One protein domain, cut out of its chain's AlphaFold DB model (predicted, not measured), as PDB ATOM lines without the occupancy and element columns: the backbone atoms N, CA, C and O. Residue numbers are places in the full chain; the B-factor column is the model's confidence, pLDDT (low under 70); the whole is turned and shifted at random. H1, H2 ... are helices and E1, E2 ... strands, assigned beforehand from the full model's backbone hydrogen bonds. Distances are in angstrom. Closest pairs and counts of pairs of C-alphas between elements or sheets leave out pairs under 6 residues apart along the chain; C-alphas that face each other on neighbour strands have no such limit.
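Overview. This is residues 262 to 328 of the 337 residues of an uncharacterized protein of Rhodospirillaceae bacterium (UniProt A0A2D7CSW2). This domain has little regular structure: two small hairpins, E1-E2 and E3-E4, lie far apart, joined by loops, with short helix H1 beside the first. The 67 printed residues, 20 in named elements, run E1, E2, H1, E3, E4; the class is mixed and both sheets are antiparallel. The whole is only just compact, close to loose, with radius of gyration of the C-alphas 12.9 A and spans of 40 by 31 by 19 A.

Arrangement. Look first at the hairpin of E1, residues 271 to 274, and E2, residues 279 to 281: N 272 and O 280 are 2.8 A apart, within hydrogen-bond range. H1, residues 282 to 288, has every O i to N i+4 pair within range; C-alphas 272 and 282 are its closest to E1, 5.7 A. Residues 326 to 327 pair antiparallel with 273 to 274. E3, residues 302 to 304, and E4, residues 310 to 312, form a hairpin, with N 311 and O 303 2.8 A apart; both are apart from E1 and E2.

Along the chain. Find C-alpha 271 at (-11.155, -21.589, -37.793); E1 runs 10.0 A, E2 7.2 A, H1 9.9 A, E3 and E4 7.0 A each, ending at C-alpha 312 (-12.668, -8.113, -57.926).

Size, cuts and confidence. The C-alphas farthest apart, Val 269 and Ser 307, are 41.2 A apart. The printed part has no cut; the link H1 to E3 is long. Residues 318, 319 and 328 have pLDDT under 70.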
ATOM      1  N   ASP A 262      -6.225 -13.803 -36.459       77.31
ATOM      2  CA  ASP A 262      -6.038 -13.958 -37.894       77.31
ATOM      3  C   ASP A 262      -5.212 -12.802 -38.493       77.31
ATOM      4  O   ASP A 262      -4.861 -11.827 -37.832       77.31
ATOM      5  N   LEU A 263      -4.944 -12.849 -39.800       71.81
ATOM      6  CA  LEU A 263      -4.213 -11.793 -40.523       71.81
ATOM      7  C   LEU A 263      -4.898 -10.409 -40.531       71.81
ATOM      8  O   LEU A 263      -4.326  -9.447 -41.055       71.81
ATOM      9  N   PHE A 264      -6.117 -10.299 -39.999       75.25
ATOM     10  CA  PHE A 264      -6.825  -9.040 -39.774       75.25
ATOM     11  C   PHE A 264      -6.731  -8.566 -38.314       75.25
ATOM     12  O   PHE A 264      -7.260  -7.499 -38.003       75.25
ATOM     13  N   GLY A 265      -6.024  -9.303 -37.451       74.31
ATOM     14  CA  GLY A 265      -5.884  -9.032 -36.020       74.31
ATOM     15  C   GLY A 265      -7.095  -9.470 -35.192       74.31
ATOM     16  O   GLY A 265      -7.253  -9.011 -34.064       74.31
ATOM     17  N   ASN A 266      -7.996 -10.296 -35.743       77.12
ATOM     18  CA  ASN A 266      -9.205 -10.735 -35.044       77.12
ATOM     19  C   ASN A 266      -9.004 -12.109 -34.425       77.12
ATOM     20  O   ASN A 266      -8.480 -12.987 -35.106       77.12
ATOM     21  N   PRO A 267      -9.490 -12.353 -33.198       77.25
ATOM     22  CA  PRO A 267      -9.252 -13.623 -32.558       77.25
ATOM     23  C   PRO A 267      -9.874 -14.798 -33.327       77.25
ATOM     24  O   PRO A 267     -11.030 -14.714 -33.741       77.25
ATOM     25  N   ILE A 268      -9.134 -15.895 -33.500       74.81
ATOM     26  CA  ILE A 268      -9.612 -17.094 -34.203       74.81
ATOM     27  C   ILE A 268     -10.499 -17.906 -33.254       74.81
ATOM     28  O   ILE A 268     -10.019 -18.715 -32.462       74.81
ATOM     29  N   VAL A 269     -11.812 -17.682 -33.328       75.94
ATOM     30  CA  VAL A 269     -12.833 -18.383 -32.533       75.94
ATOM     31  C   VAL A 269     -13.368 -19.602 -33.290       75.94
ATOM     32  O   VAL A 269     -13.550 -20.665 -32.699       75.94
ATOM     33  N   ILE A 270     -13.615 -19.461 -34.597       75.31
ATOM     34  CA  ILE A 270     -14.055 -20.542 -35.489       75.31
ATOM     35  C   ILE A 270     -13.106 -20.590 -36.694       75.31
ATOM     36  O   ILE A 270     -13.219 -19.745 -37.583       75.31
ATOM     37  N   PRO A 271     -12.182 -21.564 -36.761       75.44
ATOM     38  CA  PRO A 271     -11.155 -21.589 -37.793       75.44
ATOM     39  C   PRO A 271     -11.708 -21.992 -39.165       75.44
ATOM     40  O   PRO A 271     -12.474 -22.947 -39.308       75.44
ATOM     41  N   CYS A 272     -11.250 -21.292 -40.196       77.62
ATOM     42  CA  CYS A 272     -11.462 -21.615 -41.601       77.62
ATOM     43  C   CYS A 272     -10.163 -21.425 -42.400       77.62
ATOM     44  O   CYS A 272      -9.245 -20.734 -41.958       77.62
ATOM     45  N   TYR A 273     -10.079 -22.053 -43.572       80.44
ATOM     46  CA  TYR A 273      -8.876 -22.083 -44.400       80.44
ATOM     47  C   TYR A 273      -9.056 -21.234 -45.652       80.44
ATOM     48  O   TYR A 273      -9.972 -21.468 -46.440       80.44
ATOM     49  N   GLY A 274      -8.180 -20.253 -45.852       83.00
ATOM     50  CA  GLY A 274      -8.141 -19.455 -47.072       83.00
ATOM     51  C   GLY A 274      -7.462 -20.197 -48.228       83.00
ATOM     52  O   GLY A 274      -6.617 -21.070 -48.032       83.00
ATOM     53  N   SER A 275      -7.796 -19.827 -49.465       83.00
ATOM     54  CA  SER A 275      -7.168 -20.365 -50.684       83.00
ATOM     55  C   SER A 275      -5.673 -20.061 -50.808       83.00
ATOM     56  O   SER A 275      -4.989 -20.596 -51.675       83.00
ATOM     57  N   ASP A 276      -5.183 -19.145 -49.983       82.62
ATOM     58  CA  ASP A 276      -3.788 -18.758 -49.846       82.62
ATOM     59  C   ASP A 276      -2.984 -19.683 -48.916       82.62
ATOM     60  O   ASP A 276      -1.756 -19.582 -48.896       82.62
ATOM     61  N   GLY A 277      -3.661 -20.587 -48.197       75.75
ATOM     62  CA  GLY A 277      -3.075 -21.509 -47.223       75.75
ATOM     63  C   GLY A 277      -3.107 -21.010 -45.774       75.75
ATOM     64  O   GLY A 277      -2.630 -21.728 -44.899       75.75
ATOM     65  N   GLY A 278      -3.659 -19.817 -45.507       81.94
ATOM     66  CA  GLY A 278      -3.764 -19.244 -44.160       81.94
ATOM     67  C   GLY A 278      -4.967 -19.760 -43.356       81.94
ATOM     68  O   GLY A 278      -5.967 -20.201 -43.932       81.94
ATOM     69  N   VAL A 279      -4.882 -19.667 -42.023       81.31
ATOM     70  CA  VAL A 279      -5.987 -19.941 -41.083       81.31
ATOM     71  C   VAL A 279      -6.591 -18.620 -40.614       81.31
ATOM     72  O   VAL A 279      -5.866 -17.686 -40.284       81.31
ATOM     73  N   TYR A 280      -7.918 -18.536 -40.602       84.62
ATOM     74  CA  TYR A 280      -8.644 -17.305 -40.304       84.62
ATOM     75  C   TYR A 280      -9.886 -17.562 -39.461       84.62
ATOM     76  O   TYR A 280     -10.438 -18.666 -39.498       84.62
ATOM     77  N   ASP A 281     -10.386 -16.532 -38.774       86.62
ATOM     78  CA  ASP A 281     -11.707 -16.616 -38.157       86.62
ATOM     79  C   ASP A 281     -12.815 -16.567 -39.219       86.62
ATOM     80  O   ASP A 281     -12.788 -15.768 -40.165       86.62
ATOM     81  N   LEU A 282     -13.843 -17.395 -39.041       81.50
ATOM     82  CA  LEU A 282     -15.002 -17.450 -39.925       81.50
ATOM     83  C   LEU A 282     -15.714 -16.095 -40.044       81.50
ATOM     84  O   LEU A 282     -16.221 -15.763 -41.118       81.50
ATOM     85  N   SER A 283     -15.765 -15.302 -38.972       83.12
ATOM     86  CA  SER A 283     -16.421 -13.989 -38.969       83.12
ATOM     87  C   SER A 283     -15.671 -13.002 -39.861       83.12
ATOM     88  O   SER A 283     -16.300 -12.307 -40.664       83.12
ATOM     89  N   SER A 284     -14.336 -13.001 -39.799       87.88
ATOM     90  CA  SER A 284     -13.481 -12.193 -40.676       87.88
ATOM     91  C   SER A 284     -13.649 -12.575 -42.143       87.88
ATOM     92  O   SER A 284     -13.797 -11.698 -42.995       87.88
ATOM     93  N   MET A 285     -13.702 -13.875 -42.453       87.62
ATOM     94  CA  MET A 285     -13.909 -14.339 -43.829       87.62
ATOM     95  C   MET A 285     -15.307 -14.043 -44.362       87.62
ATOM     96  O   MET A 285     -15.454 -13.610 -45.507       87.62
ATOM     97  N   ARG A 286     -16.341 -14.201 -43.533       87.38
ATOM     98  CA  ARG A 286     -17.710 -13.806 -43.889       87.38
ATOM     99  C   ARG A 286     -17.815 -12.315 -44.161       87.38
ATOM    100  O   ARG A 286     -18.485 -11.941 -45.117       87.38
ATOM    101  N   TYR A 287     -17.154 -11.488 -43.357       87.81
ATOM    102  CA  TYR A 287     -17.104 -10.052 -43.587       87.81
ATOM    103  C   TYR A 287     -16.368  -9.733 -44.891       87.81
ATOM    104  O   TYR A 287     -16.939  -9.091 -45.769       87.81
ATOM    105  N   LEU A 288     -15.140 -10.223 -45.083       88.50
ATOM    106  CA  LEU A 288     -14.347  -9.919 -46.277       88.50
ATOM    107  C   LEU A 288     -15.056 -10.330 -47.577       88.50
ATOM    108  O   LEU A 288     -15.098  -9.553 -48.528       88.50
ATOM    109  N   PHE A 289     -15.649 -11.526 -47.608       88.69
ATOM    110  CA  PHE A 289     -16.346 -12.069 -48.779       88.69
ATOM    111  C   PHE A 289     -17.853 -11.771 -48.797       88.69
ATOM    112  O   PHE A 289     -18.590 -12.363 -49.592       88.69
ATOM    113  N   GLN A 290     -18.324 -10.844 -47.957       90.25
ATOM    114  CA  GLN A 290     -19.718 -10.414 -47.940       90.25
ATOM    115  C   GLN A 290     -20.117  -9.843 -49.304       90.25
ATOM    116  O   GLN A 290     -19.376  -9.068 -49.911       90.25
ATOM    117  N   ARG A 291     -21.308 -10.221 -49.784       88.44
ATOM    118  CA  ARG A 291     -21.886  -9.726 -51.037       88.44
ATOM    119  C   ARG A 291     -23.137  -8.895 -50.775       88.44
ATOM    120  O   ARG A 291     -23.890  -9.177 -49.846       88.44
ATOM    121  N   ASN A 292     -23.357  -7.875 -51.598       89.56
ATOM    122  CA  ASN A 292     -24.593  -7.097 -51.596       89.56
ATOM    123  C   ASN A 292     -25.716  -7.833 -52.356       89.56
ATOM    124  O   ASN A 292     -25.516  -8.915 -52.910       89.56
ATOM    125  N   SER A 293     -26.903  -7.225 -52.425       90.56
ATOM    126  CA  SER A 293     -28.068  -7.783 -53.130       90.56
ATOM    127  C   SER A 293     -27.867  -7.983 -54.638       90.56
ATOM    128  O   SER A 293     -28.617  -8.730 -55.256       90.56
ATOM    129  N   GLN A 294     -26.864  -7.335 -55.231       87.56
ATOM    130  CA  GLN A 294     -26.500  -7.463 -56.645       87.56
ATOM    131  C   GLN A 294     -25.429  -8.545 -56.873       87.56
ATOM    132  O   GLN A 294     -25.052  -8.804 -58.012       87.56
ATOM    133  N   GLY A 295     -24.948  -9.192 -55.806       85.75
ATOM    134  CA  GLY A 295     -23.916 -10.222 -55.862       85.75
ATOM    135  C   GLY A 295     -22.483  -9.682 -55.862       85.75
ATOM    136  O   GLY A 295     -21.554 -10.487 -55.907       85.75
ATOM    137  N   ASP A 296     -22.274  -8.369 -55.764       87.25
ATOM    138  CA  ASP A 296     -20.940  -7.770 -55.682       87.25
ATOM    139  C   ASP A 296     -20.381  -7.850 -54.264       87.25
ATOM    140  O   ASP A 296     -21.101  -7.623 -53.291       87.25
ATOM    141  N   TYR A 297     -19.080  -8.114 -54.141       90.06
ATOM    142  CA  TYR A 297     -18.376  -8.060 -52.871       90.06
ATOM    143  C   TYR A 297     -18.406  -6.641 -52.301       90.06
ATOM    144  O   TYR A 297     -18.016  -5.683 -52.968       90.06
ATOM    145  N   THR A 298     -18.840  -6.500 -51.054       89.44
ATOM    146  CA  THR A 298     -18.912  -5.199 -50.375       89.44
ATOM    147  C   THR A 298     -17.553  -4.740 -49.870       89.44
ATOM    148  O   THR A 298     -17.278  -3.545 -49.857       89.44
ATOM    149  N   ASN A 299     -16.699  -5.691 -49.483       87.31
ATOM    150  CA  ASN A 299     -15.438  -5.423 -48.790       87.31
ATOM    151  C   ASN A 299     -14.196  -5.776 -49.631       87.31
ATOM    152  O   ASN A 299     -13.074  -5.721 -49.131       87.31
ATOM    153  N   ILE A 300     -14.380  -6.099 -50.919       89.19
ATOM    154  CA  ILE A 300     -13.292  -6.336 -51.879       89.19
ATOM    155  C   ILE A 300     -13.356  -5.259 -52.972       89.19
ATOM    156  O   ILE A 300     -14.376  -5.153 -53.656       89.19
ATOM    157  N   PRO A 301     -12.290  -4.460 -53.173       87.25
ATOM    158  CA  PRO A 301     -12.231  -3.471 -54.246       87.25
ATOM    159  C   PRO A 301     -12.307  -4.110 -55.631       87.25
ATOM    160  O   PRO A 301     -11.870  -5.242 -55.831       87.25
ATOM    161  N   TYR A 302     -12.774  -3.355 -56.618       90.62
ATOM    162  CA  TYR A 302     -12.840  -3.794 -58.009       90.62
ATOM    163  C   TYR A 302     -11.967  -2.919 -58.902       90.62
ATOM    164  O   TYR A 302     -11.861  -1.713 -58.683       90.62
ATOM    165  N   VAL A 303     -11.410  -3.525 -59.946       88.31
ATOM    166  CA  VAL A 303     -10.702  -2.843 -61.035       88.31
ATOM    167  C   VAL A 303     -11.304  -3.261 -62.375       88.31
ATOM    168  O   VAL A 303     -11.999  -4.272 -62.458       88.31
ATOM    169  N   TYR A 304     -11.061  -2.477 -63.423       88.25
ATOM    170  CA  TYR A 304     -11.410  -2.864 -64.788       88.25
ATOM    171  C   TYR A 304     -10.216  -3.567 -65.433       88.25
ATOM    172  O   TYR A 304      -9.094  -3.063 -65.368       88.25
ATOM    173  N   ASP A 305     -10.447  -4.742 -66.016       85.50
ATOM    174  CA  ASP A 305      -9.417  -5.465 -66.759       85.50
ATOM    175  C   ASP A 305      -9.141  -4.819 -68.133       85.50
ATOM    176  O   ASP A 305      -9.780  -3.845 -68.538       85.50
ATOM    177  N   SER A 306      -8.177  -5.361 -68.884       86.50
ATOM    178  CA  SER A 306      -7.815  -4.870 -70.225       86.50
ATOM    179  C   SER A 306      -8.949  -4.959 -71.254       86.50
ATOM    180  O   SER A 306      -8.866  -4.336 -72.309       86.50
ATOM    181  N   SER A 307      -9.991  -5.733 -70.955       89.31
ATOM    182  CA  SER A 307     -11.201  -5.896 -71.764       89.31
ATOM    183  C   SER A 307     -12.362  -5.036 -71.239       89.31
ATOM    184  O   SER A 307     -13.489  -5.174 -71.708       89.31
ATOM    185  N   ASN A 308     -12.085  -4.130 -70.293       84.88
ATOM    186  CA  ASN A 308     -13.028  -3.231 -69.632       84.88
ATOM    187  C   ASN A 308     -14.141  -3.947 -68.838       84.88
ATOM    188  O   ASN A 308     -15.219  -3.385 -68.629       84.88
ATOM    189  N   HIS A 309     -13.890  -5.168 -68.354       88.69
ATOM    190  CA  HIS A 309     -14.776  -5.850 -67.411       88.69
ATOM    191  C   HIS A 309     -14.386  -5.527 -65.971       88.69
ATOM    192  O   HIS A 309     -13.214  -5.559 -65.600       88.69
ATOM    193  N   ARG A 310     -15.389  -5.246 -65.136       86.69
ATOM    194  CA  ARG A 310     -15.197  -4.997 -63.705       86.69
ATOM    195  C   ARG A 310     -14.949  -6.326 -62.984       86.69
ATOM    196  O   ARG A 310     -15.843  -7.164 -62.923       86.69
ATOM    197  N   VAL A 311     -13.761  -6.500 -62.408       88.25
ATOM    198  CA  VAL A 311     -13.339  -7.723 -61.702       88.25
ATOM    199  C   VAL A 311     -12.874  -7.414 -60.273       88.25
ATOM    200  O   VAL A 311     -12.329  -6.334 -60.028       88.25
ATOM    201  N   PRO A 312     -13.113  -8.314 -59.300       88.25
ATOM    202  CA  PRO A 312     -12.668  -8.113 -57.926       88.25
ATOM    203  C   PRO A 312     -11.143  -8.214 -57.815       88.25
ATOM    204  O   PRO A 312     -10.492  -9.001 -58.502       88.25
ATOM    205  N   THR A 313     -10.579  -7.434 -56.899       87.56
ATOM    206  CA  THR A 313      -9.134  -7.313 -56.678       87.56
ATOM    207  C   THR A 313      -8.773  -7.986 -55.361       87.56
ATOM    208  O   THR A 313      -8.809  -7.376 -54.293       87.56
ATOM    209  N   TYR A 314      -8.463  -9.278 -55.425       86.62
ATOM    210  CA  TYR A 314      -8.110 -10.061 -54.243       86.62
ATOM    211  C   TYR A 314      -6.754  -9.648 -53.662       86.62
ATOM    212  O   TYR A 314      -5.813  -9.322 -54.393       86.62
ATOM    213  N   ARG A 315      -6.640  -9.688 -52.331       78.69
ATOM    214  CA  ARG A 315      -5.390  -9.375 -51.636       78.69
ATOM    215  C   ARG A 315      -4.345 -10.455 -51.940       78.69
ATOM    216  O   ARG A 315      -4.632 -11.649 -51.857       78.69
ATOM    217  N   ARG A 316      -3.127 -10.021 -52.276       79.00
ATOM    218  CA  ARG A 316      -1.950 -10.890 -52.384       79.00
ATOM    219  C   ARG A 316      -1.213 -10.893 -51.046       79.00
ATOM    220  O   ARG A 316      -0.917  -9.828 -50.507       79.00
ATOM    221  N   MET A 317      -0.955 -12.081 -50.522       79.44
ATOM    222  CA  MET A 317      -0.362 -12.294 -49.201       79.44
ATOM    223  C   MET A 317       1.170 -12.288 -49.274       79.44
ATOM    224  O   MET A 317       1.734 -12.245 -50.372       79.44
ATOM    225  N   LYS A 318       1.851 -12.296 -48.117       66.62
ATOM    226  CA  LYS A 318       3.323 -12.168 -48.020       66.62
ATOM    227  C   LYS A 318       4.073 -13.195 -48.879       66.62
ATOM    228  O   LYS A 318       5.074 -12.843 -49.493       66.62
ATOM    229  N   ASP A 319       3.524 -14.400 -49.014       69.06
ATOM    230  CA  ASP A 319       4.129 -15.503 -49.776       69.06
ATOM    231  C   ASP A 319       3.744 -15.497 -51.266       69.06
ATOM    232  O   ASP A 319       4.046 -16.420 -52.018       69.06
ATOM    233  N   GLY A 320       3.056 -14.445 -51.720       75.31
ATOM    234  CA  GLY A 320       2.646 -14.268 -53.108       75.31
ATOM    235  C   GLY A 320       1.332 -14.960 -53.482       75.31
ATOM    236  O   GLY A 320       0.837 -14.701 -54.581       75.31
ATOM    237  N   ASN A 321       0.741 -15.761 -52.594       81.38
ATOM    238  CA  ASN A 321      -0.555 -16.407 -52.808       81.38
ATOM    239  C   ASN A 321      -1.724 -15.411 -52.740       81.38
ATOM    240  O   ASN A 321      -1.631 -14.354 -52.111       81.38
ATOM    241  N   ILE A 322      -2.831 -15.740 -53.412       83.38
ATOM    242  CA  ILE A 322      -4.031 -14.900 -53.483       83.38
ATOM    243  C   ILE A 322      -5.133 -15.504 -52.609       83.38
ATOM    244  O   ILE A 322      -5.519 -16.659 -52.799       83.38
ATOM    245  N   LEU A 323      -5.692 -14.690 -51.713       86.88
ATOM    246  CA  LEU A 323      -6.879 -15.037 -50.934       86.88
ATOM    247  C   LEU A 323      -8.139 -14.699 -51.750       86.88
ATOM    248  O   LEU A 323      -8.615 -13.564 -51.744       86.88
ATOM    249  N   SER A 324      -8.652 -15.681 -52.494       85.88
ATOM    250  CA  SER A 324      -9.801 -15.530 -53.405       85.88
ATOM    251  C   SER A 324     -11.059 -16.283 -52.963       85.88
ATOM    252  O   SER A 324     -12.151 -15.964 -53.431       85.88
ATOM    253  N   HIS A 325     -10.915 -17.261 -52.069       84.44
ATOM    254  CA  HIS A 325     -12.006 -18.003 -51.436       84.44
ATOM    255  C   HIS A 325     -11.524 -18.635 -50.121       84.44
ATOM    256  O   HIS A 325     -10.329 -18.604 -49.824       84.44
ATOM    257  N   TYR A 326     -12.443 -19.209 -49.343       85.56
ATOM    258  CA  TYR A 326     -12.140 -19.927 -48.103       85.56
ATOM    259  C   TYR A 326     -13.018 -21.183 -47.955       85.56
ATOM    260  O   TYR A 326     -14.063 -21.288 -48.601       85.56
ATOM    261  N   SER A 327     -12.600 -22.135 -47.118       75.12
ATOM    262  CA  SER A 327     -13.314 -23.375 -46.784       75.12
ATOM    263  C   SER A 327     -13.362 -23.593 -45.265       75.12
ATOM    264  O   SER A 327     -12.479 -23.148 -44.536       75.12
ATOM    265  N   CYS A 328     -14.407 -24.252 -44.754       69.00
ATOM    266  CA  CYS A 328     -14.599 -24.492 -43.317       69.00
ATOM    267  C   CYS A 328     -14.785 -26.003 -43.045       69.00
ATOM    268  O   CYS A 328     -15.646 -26.594 -43.694       69.00
TER     269      CYS A 328